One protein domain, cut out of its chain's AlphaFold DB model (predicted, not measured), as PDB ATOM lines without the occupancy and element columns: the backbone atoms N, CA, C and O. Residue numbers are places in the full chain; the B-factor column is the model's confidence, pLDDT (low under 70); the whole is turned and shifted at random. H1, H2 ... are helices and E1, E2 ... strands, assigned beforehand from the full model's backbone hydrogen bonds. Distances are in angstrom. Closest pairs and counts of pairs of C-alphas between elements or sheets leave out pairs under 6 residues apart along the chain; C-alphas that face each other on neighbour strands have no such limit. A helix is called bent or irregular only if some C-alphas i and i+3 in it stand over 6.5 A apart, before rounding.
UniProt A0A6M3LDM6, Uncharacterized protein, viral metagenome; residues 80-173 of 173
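AT A GLANCE: This is residues 80 to 173 of the 173 residues of an uncharacterized protein of viral metagenome (UniProt A0A6M3LDM6). A long two-stranded ribbon of E1 and E4 has the single helix H1 packed lengthwise along one side of it, and at each end of the ribbon a small hairpin is set off from it, E2 and E3 at one end, E5 and E6 at the other. Both hairpins lie on the side of the ribbon away from H1, and the long link of residues 136 to 147 leads from the hairpin of E5 and E6 past E1 to the helix. The printed part has 94 residues with six named strands and one named helix, in the order E1 E2 E3 E4 E5 E6 H1, and its three sheets, E1 with E4, E2 with E3 and E5 with E6, have two antiparallel strands each. The class is mixed, helices and strands. The whole is loose, with a radius of gyration of the C-alphas of 16.5 A and spans of 47 by 35 by 21 A.

HOW THE PARTS SIT: E1, residues 84 to 94, and E4, residues 112 to 121, are antiparallel neighbours with an angle of 157 degrees between their directions. The C-alphas of Val 88 and Ser 117 face each other at 4.4 A; N 89 and O 116 are within hydrogen-bond range at 2.8 A, and so are N 114 and O 91 at 2.8 A. E1 runs on into E2, residues 97 to 100, across a break of 2 residues, at 56 degrees. E2 and E3, residues 103 to 106, form an antiparallel hairpin with 141 degrees between their directions, and N 98 and O 105 are within hydrogen-bond range at 3.0 A. E5, residues 125 to 128, and E6, residues 132 to 135, form another antiparallel hairpin, at 147 degrees, with N 126 and O 134 within hydrogen-bond range at 2.8 A. Two short pairings, both antiparallel, lie in the link after E6: residues 139 to 140 with residues 134 to 135 of E6, and residues 144 to 145 with residues 86 to 87 of E1. H1, residues 148 to 171, has 18 pairs of C-alphas within 8 A of E4, and the closest are those of Ser 117 and Lys 152, 5.1 A apart. With E1 it has 9 such pairs, and the closest C-alphas are those of His 86 and Ala 148, 5.5 A apart. H1 is apart from E2, E3 and E5. In H1, every O i to N i+4 pair is within hydrogen-bond range.

IN THESE COORDINATES: E1 begins at C-alpha 84, at (88.528, 115.592, 90.672), and is the longest strand by residues, 30.1 A from first to last C-alpha. E2 measures 9.2 A and E3 9.9 A between the same points. E4 measures 28.0 A and ends at C-alpha 121, at (91.901, 114.236, 93.279). E5 measures 10.6 A and E6 10.4 A. H1 measures 34.8 A, is not bent, and ends at C-alpha 171, at (114.885, 143.785, 74.013).

THE WHOLE: The two C-alphas farthest apart are those of Gly 82 and Arg 173, at 48.7 A. The centre of E1 is nearest to the mean of the C-alphas, at 4.3 A, and that of E3 is farthest, at 22.4 A. The links from E1 to E2, E2 to E3, E3 to E4, E4 to E5 and E5 to E6 are tight, and the link from E6 to H1, 12 residues, is long. The printed part has no cut and ends at residue 173, the chain's last residue. The mean pLDDT of the printed part is 90.3, and one printed residue, Arg 173, is under 70.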
ATOM      1  N   ASN A  80      84.365 118.698  97.366       94.31
ATOM      2  CA  ASN A  80      84.509 117.764  98.473       94.31
ATOM      3  C   ASN A  80      85.785 116.929  98.349       94.31
ATOM      4  O   ASN A  80      86.362 116.754  97.274       94.31
ATOM      5  N   ILE A  81      86.217 116.358  99.476       95.75
ATOM      6  CA  ILE A  81      87.292 115.364  99.474       95.75
ATOM      7  C   ILE A  81      86.861 114.185  98.599       95.75
ATOM      8  O   ILE A  81      85.795 113.605  98.785       95.75
ATOM      9  N   GLY A  82      87.720 113.826  97.651       95.19
ATOM     10  CA  GLY A  82      87.470 112.790  96.664       95.19
ATOM     11  C   GLY A  82      87.071 113.307  95.282       95.19
ATOM     12  O   GLY A  82      87.154 112.510  94.344       95.19
ATOM     13  N   ASP A  83      86.719 114.584  95.130       95.56
ATOM     14  CA  ASP A  83      86.399 115.170  93.826       95.56
ATOM     15  C   ASP A  83      87.652 115.314  92.954       95.56
ATOM     16  O   ASP A  83      88.779 115.411  93.449       95.56
ATOM     17  N   THR A  84      87.455 115.321  91.636       95.69
ATOM     18  CA  THR A  84      88.528 115.592  90.672       95.69
ATOM     19  C   THR A  84      88.535 117.073  90.329       95.69
ATOM     20  O   THR A  84      87.502 117.629  89.969       95.69
ATOM     21  N   ILE A  85      89.707 117.694  90.419       95.25
ATOM     22  CA  ILE A  85      89.912 119.108  90.110       95.25
ATOM     23  C   ILE A  85      90.978 119.286  89.034       95.25
ATOM     24  O   ILE A  85      91.952 118.528  88.954       95.25
ATOM     25  N   HIS A  86      90.801 120.330  88.229       96.00
ATOM     26  CA  HIS A  86      91.733 120.751  87.192       96.00
ATOM     27  C   HIS A  86      92.316 122.107  87.568       96.00
ATOM     28  O   HIS A  86      91.582 122.999  87.988       96.00
ATOM     29  N   PHE A  87      93.629 122.260  87.445       95.31
ATOM     30  CA  PHE A  87      94.332 123.463  87.887       95.31
ATOM     31  C   PHE A  87      95.529 123.767  86.994       95.31
ATOM     32  O   PHE A  87      95.999 122.904  86.251       95.31
ATOM     33  N   VAL A  88      96.053 124.986  87.093       94.56
ATOM     34  CA  VAL A  88      97.325 125.364  86.470       94.56
ATOM     35  C   VAL A  88      98.360 125.570  87.563       94.56
ATOM     36  O   VAL A  88      98.139 126.314  88.514       94.56
ATOM     37  N   ARG A  89      99.512 124.910  87.437       91.94
ATOM     38  CA  ARG A  89     100.653 125.108  88.333       91.94
ATOM     39  C   ARG A  89     101.745 125.911  87.651       91.94
ATOM     40  O   ARG A  89     102.057 125.695  86.482       91.94
ATOM     41  N   THR A  90     102.370 126.783  88.432       92.31
ATOM     42  CA  THR A  90     103.586 127.493  88.031       92.31
ATOM     43  C   THR A  90     104.796 126.748  88.576       92.31
ATOM     44  O   THR A  90     104.928 126.558  89.785       92.31
ATOM     45  N   ILE A  91     105.698 126.335  87.695       90.19
ATOM     46  CA  ILE A  91     106.967 125.699  88.035       90.19
ATOM     47  C   ILE A  91     108.085 126.693  87.754       90.19
ATOM     48  O   ILE A  91     108.246 127.175  86.636       90.19
ATOM     49  N   THR A  92     108.896 126.982  88.768       88.88
ATOM     50  CA  THR A  92     110.129 127.750  88.573       88.88
ATOM     51  C   THR A  92     111.232 126.798  88.119       88.88
ATOM     52  O   THR A  92     111.735 126.010  88.915       88.88
ATOM     53  N   VAL A  93     111.598 126.857  86.839       86.69
ATOM     54  CA  VAL A  93     112.645 126.021  86.231       86.69
ATOM     55  C   VAL A  93     114.033 126.547  86.587       86.69
ATOM     56  O   VAL A  93     114.913 125.771  86.950       86.69
ATOM     57  N   LYS A  94     114.230 127.869  86.516       84.69
ATOM     58  CA  LYS A  94     115.462 128.525  86.976       84.69
ATOM     59  C   LYS A  94     115.114 129.625  87.970       84.69
ATOM     60  O   LYS A  94     114.527 130.630  87.561       84.69
ATOM     61  N   PRO A  95     115.440 129.449  89.261       84.62
ATOM     62  CA  PRO A  95     115.147 130.448  90.271       84.62
ATOM     63  C   PRO A  95     116.079 131.651  90.131       84.62
ATOM     64  O   PRO A  95     117.188 131.554  89.604       84.62
ATOM     65  N   THR A  96     115.648 132.787  90.674       84.88
ATOM     66  CA  THR A  96     116.465 134.007  90.756       84.88
ATOM     67  C   THR A  96     117.559 133.928  91.817       84.88
ATOM     68  O   THR A  96     118.439 134.784  91.842       84.88
ATOM     69  N   HIS A  97     117.508 132.936  92.708       87.75
ATOM     70  CA  HIS A  97     118.504 132.708  93.745       87.75
ATOM     71  C   HIS A  97     118.962 131.256  93.708       87.75
ATOM     72  O   HIS A  97     118.143 130.341  93.760       87.75
ATOM     73  N   GLU A  98     120.273 131.064  93.654       87.12
ATOM     74  CA  GLU A  98     120.907 129.751  93.672       87.12
ATOM     75  C   GLU A  98     121.709 129.583  94.961       87.12
ATOM     76  O   GLU A  98     122.379 130.516  95.422       87.12
ATOM     77  N   GLN A  99     121.681 128.379  95.528       89.12
ATOM     78  CA  GLN A  99     122.552 128.027  96.641       89.12
ATOM     79  C   GLN A  99     123.995 127.924  96.129       89.12
ATOM     80  O   GLN A  99     124.305 127.098  95.272       89.12
ATOM     81  N   ARG A 100     124.900 128.749  96.667       86.69
ATOM     82  CA  ARG A 100     126.343 128.680  96.390       86.69
ATOM     83  C   ARG A 100     127.099 128.515  97.700       86.69
ATOM     84  O   ARG A 100     127.316 129.479  98.434       86.69
ATOM     85  N   GLY A 101     127.480 127.274  97.997       89.00
ATOM     86  CA  GLY A 101     128.053 126.908  99.290       89.00
ATOM     87  C   GLY A 101     127.010 127.021 100.402       89.00
ATOM     88  O   GLY A 101     125.976 126.361 100.353       89.00
ATOM     89  N   ASN A 102     127.264 127.876 101.395       93.31
ATOM     90  CA  ASN A 102     126.409 128.076 102.572       93.31
ATOM     91  C   ASN A 102     125.457 129.286 102.471       93.31
ATOM     92  O   ASN A 102     124.804 129.621 103.456       93.31
ATOM     93  N   ARG A 103     125.373 129.953 101.313       87.50
ATOM     94  CA  ARG A 103     124.525 131.139 101.116       87.50
ATOM     95  C   ARG A 103     123.706 131.073  99.829       87.50
ATOM     96  O   ARG A 103     124.160 130.524  98.825       87.50
ATOM     97  N   MET A 104     122.542 131.718  99.849       92.00
ATOM     98  CA  MET A 104     121.729 131.985  98.661       92.00
ATOM     99  C   MET A 104     122.265 133.227  97.942       92.00
ATOM    100  O   MET A 104     122.432 134.280  98.557       92.00
ATOM    101  N   VAL A 105     122.550 133.114  96.646       89.25
ATOM    102  CA  VAL A 105     123.088 134.208  95.824       89.25
ATOM    103  C   VAL A 105     122.095 134.551  94.723       89.25
ATOM    104  O   VAL A 105     121.672 133.670  93.979       89.25
ATOM    105  N   ARG A 106     121.747 135.839  94.601       86.94
ATOM    106  CA  ARG A 106     120.890 136.339  93.520       86.94
ATOM    107  C   ARG A 106     121.629 136.284  92.184       86.94
ATOM    108  O   ARG A 106     122.733 136.817  92.063       86.94
ATOM    109  N   VAL A 107     121.004 135.683  91.183       82.94
ATOM    110  CA  VAL A 107     121.515 135.593  89.814       82.94
ATOM    111  C   VAL A 107     120.917 136.712  88.950       82.94
ATOM    112  O   VAL A 107     119.884 137.287  89.291       82.94
ATOM    113  N   ARG A 108     121.611 137.088  87.867       78.19
ATOM    114  CA  ARG A 108     121.270 138.247  87.012       78.19
ATOM    115  C   ARG A 108     120.359 137.921  85.815       78.19
ATOM    116  O   ARG A 108     120.020 138.826  85.055       78.19
ATOM    117  N   TYR A 109     119.990 136.659  85.613       79.62
ATOM    118  CA  TYR A 109     119.019 136.285  84.580       79.62
ATOM    119  C   TYR A 109     117.579 136.432  85.103       79.62
ATOM    120  O   TYR A 109     117.355 136.411  86.315       79.62
ATOM    121  N   GLU A 110     116.610 136.578  84.194       77.94
ATOM    122  CA  GLU A 110     115.182 136.513  84.543       77.94
ATOM    123  C   GLU A 110     114.786 135.083  84.941       77.94
ATOM    124  O   GLU A 110     115.318 134.125  84.369       77.94
ATOM    125  N   PRO A 111     113.866 134.897  85.906       83.62
ATOM    126  CA  PRO A 111     113.410 133.564  86.267       83.62
ATOM    127  C   PRO A 111     112.821 132.852  85.050       83.62
ATOM    128  O   PRO A 111     112.053 133.426  84.285       83.62
ATOM    129  N   GLN A 112     113.148 131.574  84.881       86.06
ATOM    130  CA  GLN A 112     112.477 130.757  83.872       86.06
ATOM    131  C   GLN A 112     111.285 130.083  84.534       86.06
ATOM    132  O   GLN A 112     111.468 129.207  85.383       86.06
ATOM    133  N   LEU A 113     110.083 130.525  84.174       91.50
ATOM    134  CA  LEU A 113     108.829 129.944  84.629       91.50
ATOM    135  C   LEU A 113     108.266 129.021  83.551       91.50
ATOM    136  O   LEU A 113     108.417 129.267  82.355       91.50
ATOM    137  N   ARG A 114     107.619 127.951  84.004       92.06
ATOM    138  CA  ARG A 114     106.862 127.026  83.171       92.06
ATOM    139  C   ARG A 114     105.474 126.845  83.760       92.06
ATOM    140  O   ARG A 114     105.351 126.594  84.959       92.06
ATOM    141  N   TYR A 115     104.453 126.937  82.925       93.69
ATOM    142  CA  TYR A 115     103.066 126.735  83.329       93.69
ATOM    143  C   TYR A 115     102.579 125.384  82.819       93.69
ATOM    144  O   TYR A 115     102.747 125.048  81.650       93.69
ATOM    145  N   GLU A 116     101.996 124.583  83.706       92.94
ATOM    146  CA  GLU A 116     101.479 123.257  83.367       92.94
ATOM    147  C   GLU A 116     100.063 123.088  83.903       92.94
ATOM    148  O   GLU A 116      99.781 123.430  85.051       92.94
ATOM    149  N   SER A 117      99.182 122.498  83.099       95.06
ATOM    150  CA  SER A 117      97.886 122.028  83.579       95.06
ATOM    151  C   SER A 117      98.055 120.722  84.356       95.06
ATOM    152  O   SER A 117      98.704 119.790  83.875       95.06
ATOM    153  N   GLY A 118      97.429 120.627  85.522       93.62
ATOM    154  CA  GLY A 118      97.349 119.423  86.336       93.62
ATOM    155  C   GLY A 118      95.906 118.972  86.522       93.62
ATOM    156  O   GLY A 118      94.976 119.774  86.520       93.62
ATOM    157  N   THR A 119      95.728 117.667  86.702       95.62
ATOM    158  CA  THR A 119      94.492 117.090  87.233       95.62
ATOM    159  C   THR A 119      94.855 116.298  88.471       95.62
ATOM    160  O   THR A 119      95.824 115.539  88.458       95.62
ATOM    161  N   THR A 120      94.114 116.494  89.551       95.75
ATOM    162  CA  THR A 120      94.325 115.736  90.782       95.75
ATOM    163  C   THR A 120      93.001 115.470  91.473       95.75
ATOM    164  O   THR A 120      91.989 116.107  91.179       95.75
ATOM    165  N   ARG A 121      93.018 114.510  92.389       96.75
ATOM    166  CA  ARG A 121      91.901 114.236  93.279       96.75
ATOM    167  C   ARG A 121      92.106 115.015  94.572       96.75
ATOM    168  O   ARG A 121      93.234 115.121  95.047       96.75
ATOM    169  N   ILE A 122      91.042 115.562  95.146       96.44
ATOM    170  CA  ILE A 122      91.124 116.248  96.436       96.44
ATOM    171  C   ILE A 122      91.344 115.205  97.533       96.44
ATOM    172  O   ILE A 122      90.485 114.366  97.785       96.44
ATOM    173  N   GLU A 123      92.491 115.282  98.196       96.50
ATOM    174  CA  GLU A 123      92.869 114.466  99.353       96.50
ATOM    175  C   GLU A 123      92.667 115.239 100.660       96.50
ATOM    176  O   GLU A 123      92.281 114.663 101.675       96.50
ATOM    177  N   SER A 124      92.885 116.558 100.636       95.50
ATOM    178  CA  SER A 124      92.726 117.423 101.808       95.50
ATOM    179  C   SER A 124      92.227 118.814 101.429       95.50
ATOM    180  O   SER A 124      92.677 119.373 100.426       95.50
ATOM    181  N   ILE A 125      91.371 119.390 102.274       95.12
ATOM    182  CA  ILE A 125      90.923 120.786 102.202       95.12
ATOM    183  C   ILE A 125      91.503 121.508 103.414       95.12
ATOM    184  O   ILE A 125      91.288 121.094 104.551       95.12
ATOM    185  N   ASN A 126      92.250 122.577 103.171       94.44
ATOM    186  CA  ASN A 126      92.964 123.324 104.195       94.44
ATOM    187  C   ASN A 126      92.637 124.817 104.099       94.44
ATOM    188  O   ASN A 126      92.131 125.297 103.087       94.44
ATOM    189  N   TRP A 127      92.966 125.572 105.148       93.69
ATOM    190  CA  TRP A 127      92.764 127.018 105.184       93.69
ATOM    191  C   TRP A 127      93.977 127.735 105.768       93.69
ATOM    192  O   TRP A 127      94.596 127.267 106.725       93.69
ATOM    193  N   LEU A 128      94.315 128.882 105.184       91.00
ATOM    194  CA  LEU A 128      95.389 129.754 105.642       91.00
ATOM    195  C   LEU A 128      94.874 131.191 105.754       91.00
ATOM    196  O   LEU A 128      94.466 131.766 104.750       91.00
ATOM    197  N   SER A 129      94.985 131.809 106.935       85.75
ATOM    198  CA  SER A 129      94.451 133.161 107.216       85.75
ATOM    199  C   SER A 129      94.830 134.229 106.176       85.75
ATOM    200  O   SER A 129      94.031 135.104 105.852       85.75
ATOM    201  N   SER A 130      96.027 134.139 105.590       86.12
ATOM    202  CA  SER A 130      96.506 135.093 104.584       86.12
ATOM    203  C   SER A 130      96.029 134.839 103.151       86.12
ATOM    204  O   SER A 130      96.169 135.730 102.318       86.12
ATOM    205  N   ARG A 131      95.591 133.619 102.816       84.56
ATOM    206  CA  ARG A 131      95.348 133.198 101.419       84.56
ATOM    207  C   ARG A 131      94.025 132.455 101.194       84.56
ATOM    208  O   ARG A 131      93.699 132.168 100.050       84.56
ATOM    209  N   GLY A 132      93.266 132.176 102.252       90.81
ATOM    210  CA  GLY A 132      91.986 131.478 102.178       90.81
ATOM    211  C   GLY A 132      92.134 129.960 102.060       90.81
ATOM    212  O   GLY A 132      93.101 129.369 102.554       90.81
ATOM    213  N   VAL A 133      91.137 129.331 101.433       93.69
ATOM    214  CA  VAL A 133      91.056 127.875 101.259       93.69
ATOM    215  C   VAL A 133      91.981 127.395 100.143       93.69
ATOM    216  O   VAL A 133      92.070 128.008  99.076       93.69
ATOM    217  N   TYR A 134      92.635 126.264 100.385       94.56
ATOM    218  CA  TYR A 134      93.434 125.555  99.396       94.56
ATOM    219  C   TYR A 134      93.267 124.038  99.517       94.56
ATOM    220  O   TYR A 134      93.003 123.493 100.589       94.56
ATOM    221  N   PHE A 135      93.456 123.356  98.398       94.50
ATOM    222  CA  PHE A 135      93.361 121.914  98.243       94.50
ATOM    223  C   PHE A 135      94.762 121.300  98.173       94.50
ATOM    224  O   PHE A 135      95.689 121.890  97.608       94.50
ATOM    225  N   ASN A 136      94.912 120.097  98.730       93.00
ATOM    226  CA  ASN A 136      96.153 119.312  98.722       93.00
ATOM    227  C   ASN A 136      97.382 120.165  99.114       93.00
ATOM    228  O   ASN A 136      97.341 120.947 100.067       93.00
ATOM    229  N   HIS A 137      98.478 120.045  98.359       86.06
ATOM    230  CA  HIS A 137      99.734 120.770  98.557       86.06
ATOM    231  C   HIS A 137      99.723 122.192  97.960       86.06
ATOM    232  O   HIS A 137     100.661 122.583  97.267       86.06
ATOM    233  N   GLY A 138      98.675 122.974  98.240       88.56
ATOM    234  CA  GLY A 138      98.650 124.413  97.940       88.56
ATOM    235  C   GLY A 138      98.010 124.804  96.608       88.56
ATOM    236  O   GLY A 138      98.454 125.770  95.993       88.56
ATOM    237  N   ILE A 139      96.984 124.077  96.160       92.56
ATOM    238  CA  ILE A 139      96.160 124.458  95.003       92.56
ATOM    239  C   ILE A 139      95.041 125.377  95.499       92.56
ATOM    240  O   ILE A 139      94.197 124.938  96.276       92.56
ATOM    241  N   PHE A 140      95.023 126.645  95.099       91.38
ATOM    242  CA  PHE A 140      94.021 127.597  95.586       91.38
ATOM    243  C   PHE A 140      92.726 127.524  94.779       91.38
ATOM    244  O   PHE A 140      92.726 127.149  93.609       91.38
ATOM    245  N   LEU A 141      91.615 127.930  95.401       88.25
ATOM    246  CA  LEU A 141      90.308 127.992  94.738       88.25
ATOM    247  C   LEU A 141      90.331 128.876  93.476       88.25
ATOM    248  O   LEU A 141      89.638 128.574  92.512       88.25
ATOM    249  N   SER A 142      91.153 129.932  93.469       87.56
ATOM    250  CA  SER A 142      91.346 130.828  92.319       87.56
ATOM    251  C   SER A 142      91.963 130.153  91.096       87.56
ATOM    252  O   SER A 142      91.830 130.670  89.991       87.56
ATOM    253  N   ASP A 143      92.647 129.029  91.301       89.50
ATOM    254  CA  ASP A 143      93.444 128.355  90.277       89.50
ATOM    255  C   ASP A 143      92.716 127.123  89.720       89.50
ATOM    256  O   ASP A 143      93.306 126.346  88.964       89.50
ATOM    257  N   LEU A 144      91.456 126.918  90.122       92.25
ATOM    258  CA  LEU A 144      90.617 125.828  89.643       92.25
ATOM    259  C   LEU A 144      89.903 126.203  88.347       92.25
ATOM    260  O   LEU A 144      89.359 127.296  88.207       92.25
ATOM    261  N   TYR A 145      89.843 125.238  87.438       94.06
ATOM    262  CA  TYR A 145      89.135 125.338  86.167       94.06
ATOM    263  C   TYR A 145      88.061 124.263  86.075       94.06
ATOM    264  O   TYR A 145      88.158 123.202  86.699       94.06
ATOM    265  N   THR A 146      87.038 124.529  85.265       92.31
ATOM    266  CA  THR A 146      85.871 123.650  85.139       92.31
ATOM    267  C   THR A 146      86.229 122.359  84.411       92.31
ATOM    268  O   THR A 146      85.657 121.306  84.681       92.31
ATOM    269  N   SER A 147      87.188 122.424  83.485       95.31
ATOM    270  CA  SER A 147      87.599 121.283  82.668       95.31
ATOM    271  C   SER A 147      89.115 121.198  82.490       95.31
ATOM    272  O   SER A 147      89.841 122.191  82.594       95.31
ATOM    273  N   ALA A 148      89.597 119.995  82.171       94.25
ATOM    274  CA  ALA A 148      91.004 119.760  81.856       94.25
ATOM    275  C   ALA A 148      91.474 120.570  80.636       94.25
ATOM    276  O   ALA A 148      92.616 121.029  80.608       94.25
ATOM    277  N   ASP A 149      90.613 120.754  79.636       95.31
ATOM    278  CA  ASP A 149      90.971 121.468  78.409       95.31
ATOM    279  C   ASP A 149      90.998 122.986  78.612       95.31
ATOM    280  O   ASP A 149      91.871 123.666  78.069       95.31
ATOM    281  N   GLU A 150      90.134 123.515  79.480       95.19
ATOM    282  CA  GLU A 150      90.212 124.906  79.932       95.19
ATOM    283  C   GLU A 150      91.525 125.168  80.684       95.19
ATOM    284  O   GLU A 150      92.245 126.112  80.354       95.19
ATOM    285  N   ALA A 151      91.906 124.284  81.614       94.81
ATOM    286  CA  ALA A 151      93.178 124.393  82.330       94.81
ATOM    287  C   ALA A 151      94.388 124.339  81.379       94.81
ATOM    288  O   ALA A 151      95.337 125.108  81.536       94.81
ATOM    289  N   LYS A 152      94.367 123.461  80.365       95.44
ATOM    290  CA  LYS A 152      95.422 123.395  79.334       95.44
ATOM    291  C   LYS A 152      95.512 124.682  78.525       95.44
ATOM    292  O   LYS A 152      96.610 125.196  78.324       95.44
ATOM    293  N   THR A 153      94.368 125.200  78.085       95.44
ATOM    294  CA  THR A 153      94.299 126.450  77.317       95.44
ATOM    295  C   THR A 153      94.862 127.592  78.150       95.44
ATOM    296  O   THR A 153      95.720 128.337  77.681       95.44
ATOM    297  N   LYS A 154      94.487 127.661  79.431       95.44
ATOM    298  CA  LYS A 154      94.976 128.710  80.318       95.44
ATOM    299  C   LYS A 154      96.467 128.596  80.622       95.44
ATOM    300  O   LYS A 154      97.158 129.611  80.624       95.44
ATOM    301  N   ALA A 155      96.986 127.383  80.811       94.25
ATOM    302  CA  ALA A 155      98.424 127.161  80.953       94.25
ATOM    303  C   ALA A 155      99.196 127.640  79.712       94.25
ATOM    304  O   ALA A 155     100.229 128.291  79.854       94.25
ATOM    305  N   ALA A 156      98.678 127.374  78.508       94.75
ATOM    306  CA  ALA A 156      99.285 127.834  77.261       94.75
ATOM    307  C   ALA A 156      99.245 129.365  77.121       94.75
ATOM    308  O   ALA A 156     100.254 129.965  76.753       94.75
ATOM    309  N   GLU A 157      98.128 130.011  77.469       95.56
ATOM    310  CA  GLU A 157      98.023 131.478  77.502       95.56
ATOM    311  C   GLU A 157      99.024 132.103  78.482       95.56
ATOM    312  O   GLU A 157      99.705 133.073  78.146       95.56
ATOM    313  N   MET A 158      99.136 131.542  79.690       94.44
ATOM    314  CA  MET A 158     100.079 132.017  80.705       94.44
ATOM    315  C   MET A 158     101.526 131.838  80.251       94.44
ATOM    316  O   MET A 158     102.335 132.747  80.437       94.44
ATOM    317  N   GLN A 159     101.844 130.708  79.613       94.50
ATOM    318  CA  GLN A 159     103.164 130.477  79.037       94.50
ATOM    319  C   GLN A 159     103.469 131.490  77.931       94.50
ATOM    320  O   GLN A 159     104.512 132.130  77.983       94.50
ATOM    321  N   ALA A 160     102.547 131.708  76.991       94.25
ATOM    322  CA  ALA A 160     102.736 132.672  75.908       94.25
ATOM    323  C   ALA A 160     102.917 134.106  76.433       94.25
ATOM    324  O   ALA A 160     103.791 134.834  75.966       94.25
ATOM    325  N   SER A 161     102.132 134.504  77.439       94.25
ATOM    326  CA  SER A 161     102.272 135.811  78.087       94.25
ATOM    327  C   SER A 161     103.615 135.959  78.802       94.25
ATOM    328  O   SER A 161     104.217 137.032  78.748       94.25
ATOM    329  N   TRP A 162     104.095 134.901  79.461       92.31
ATOM    330  CA  TRP A 162     105.401 134.907  80.110       92.31
ATOM    331  C   TRP A 162     106.545 134.960  79.098       92.31
ATOM    332  O   TRP A 162     107.474 135.746  79.267       92.31
ATOM    333  N   ASP A 163     106.463 134.176  78.025       91.38
ATOM    334  CA  ASP A 163     107.466 134.155  76.961       91.38
ATOM    335  C   ASP A 163     107.571 135.526  76.276       91.38
ATOM    336  O   ASP A 163     108.674 135.995  75.993       91.38
ATOM    337  N   GLU A 164     106.442 136.214  76.078       91.31
ATOM    338  CA  GLU A 164     106.427 137.582  75.557       91.31
ATOM    339  C   GLU A 164     107.037 138.588  76.544       91.31
ATOM    340  O   GLU A 164     107.812 139.459  76.146       91.31
ATOM    341  N   HIS A 165     106.754 138.446  77.843       87.56
ATOM    342  CA  HIS A 165     107.381 139.263  78.882       87.56
ATOM    343  C   HIS A 165     108.906 139.073  78.914       87.56
ATOM    344  O   HIS A 165     109.646 140.058  78.994       87.56
ATOM    345  N   VAL A 166     109.385 137.831  78.804       86.69
ATOM    346  CA  VAL A 166     110.820 137.518  78.735       86.69
ATOM    347  C   VAL A 166     111.435 138.131  77.477       86.69
ATOM    348  O   VAL A 166     112.432 138.840  77.586       86.69
ATOM    349  N   ARG A 167     110.810 137.948  76.308       87.50
ATOM    350  CA  ARG A 167     111.273 138.522  75.034       87.50
ATOM    351  C   ARG A 167     111.358 140.047  75.086       87.50
ATOM    352  O   ARG A 167     112.364 140.625  74.688       87.50
ATOM    353  N   THR A 168     110.323 140.701  75.610       86.94
ATOM    354  CA  THR A 168     110.298 142.162  75.772       86.94
ATOM    355  C   THR A 168     111.407 142.621  76.716       86.94
ATOM    356  O   THR A 168     112.125 143.576  76.427       86.94
ATOM    357  N   SER A 169     111.598 141.908  77.827       84.06
ATOM    358  CA  SER A 169     112.649 142.215  78.800       84.06
ATOM    359  C   SER A 169     114.057 142.048  78.223       84.06
ATOM    360  O   SER A 169     114.960 142.782  78.613       84.06
ATOM    361  N   GLU A 170     114.261 141.109  77.295       80.44
ATOM    362  CA  GLU A 170     115.525 140.949  76.565       80.44
ATOM    363  C   GLU A 170     115.790 142.103  75.590       80.44
ATOM    364  O   GLU A 170     116.936 142.518  75.455       80.44
ATOM    365  N   MET A 171     114.754 142.659  74.952       77.81
ATOM    366  CA  MET A 171     114.885 143.785  74.013       77.81
ATOM    367  C   MET A 171     115.155 145.137  74.692       77.81
ATOM    368  O   MET A 171     115.639 146.061  74.042       77.81
ATOM    369  N   CYS A 172     114.830 145.276  75.979       70.06
ATOM    370  CA  CYS A 172     115.052 146.499  76.758       70.06
ATOM    371  C   CYS A 172     116.352 146.486  77.589       70.06
ATOM    372  O   CYS A 172     116.541 147.380  78.420       70.06
ATOM    373  N   ARG A 173     117.214 145.478  77.411       59.25
ATOM    374  CA  ARG A 173     118.535 145.364  78.051       59.25
ATOM    375  C   ARG A 173     119.647 145.791  77.103       59.25
ATOM    376  O   ARG A 173     120.625 146.370  77.625       59.25
TER     377      ARG A 173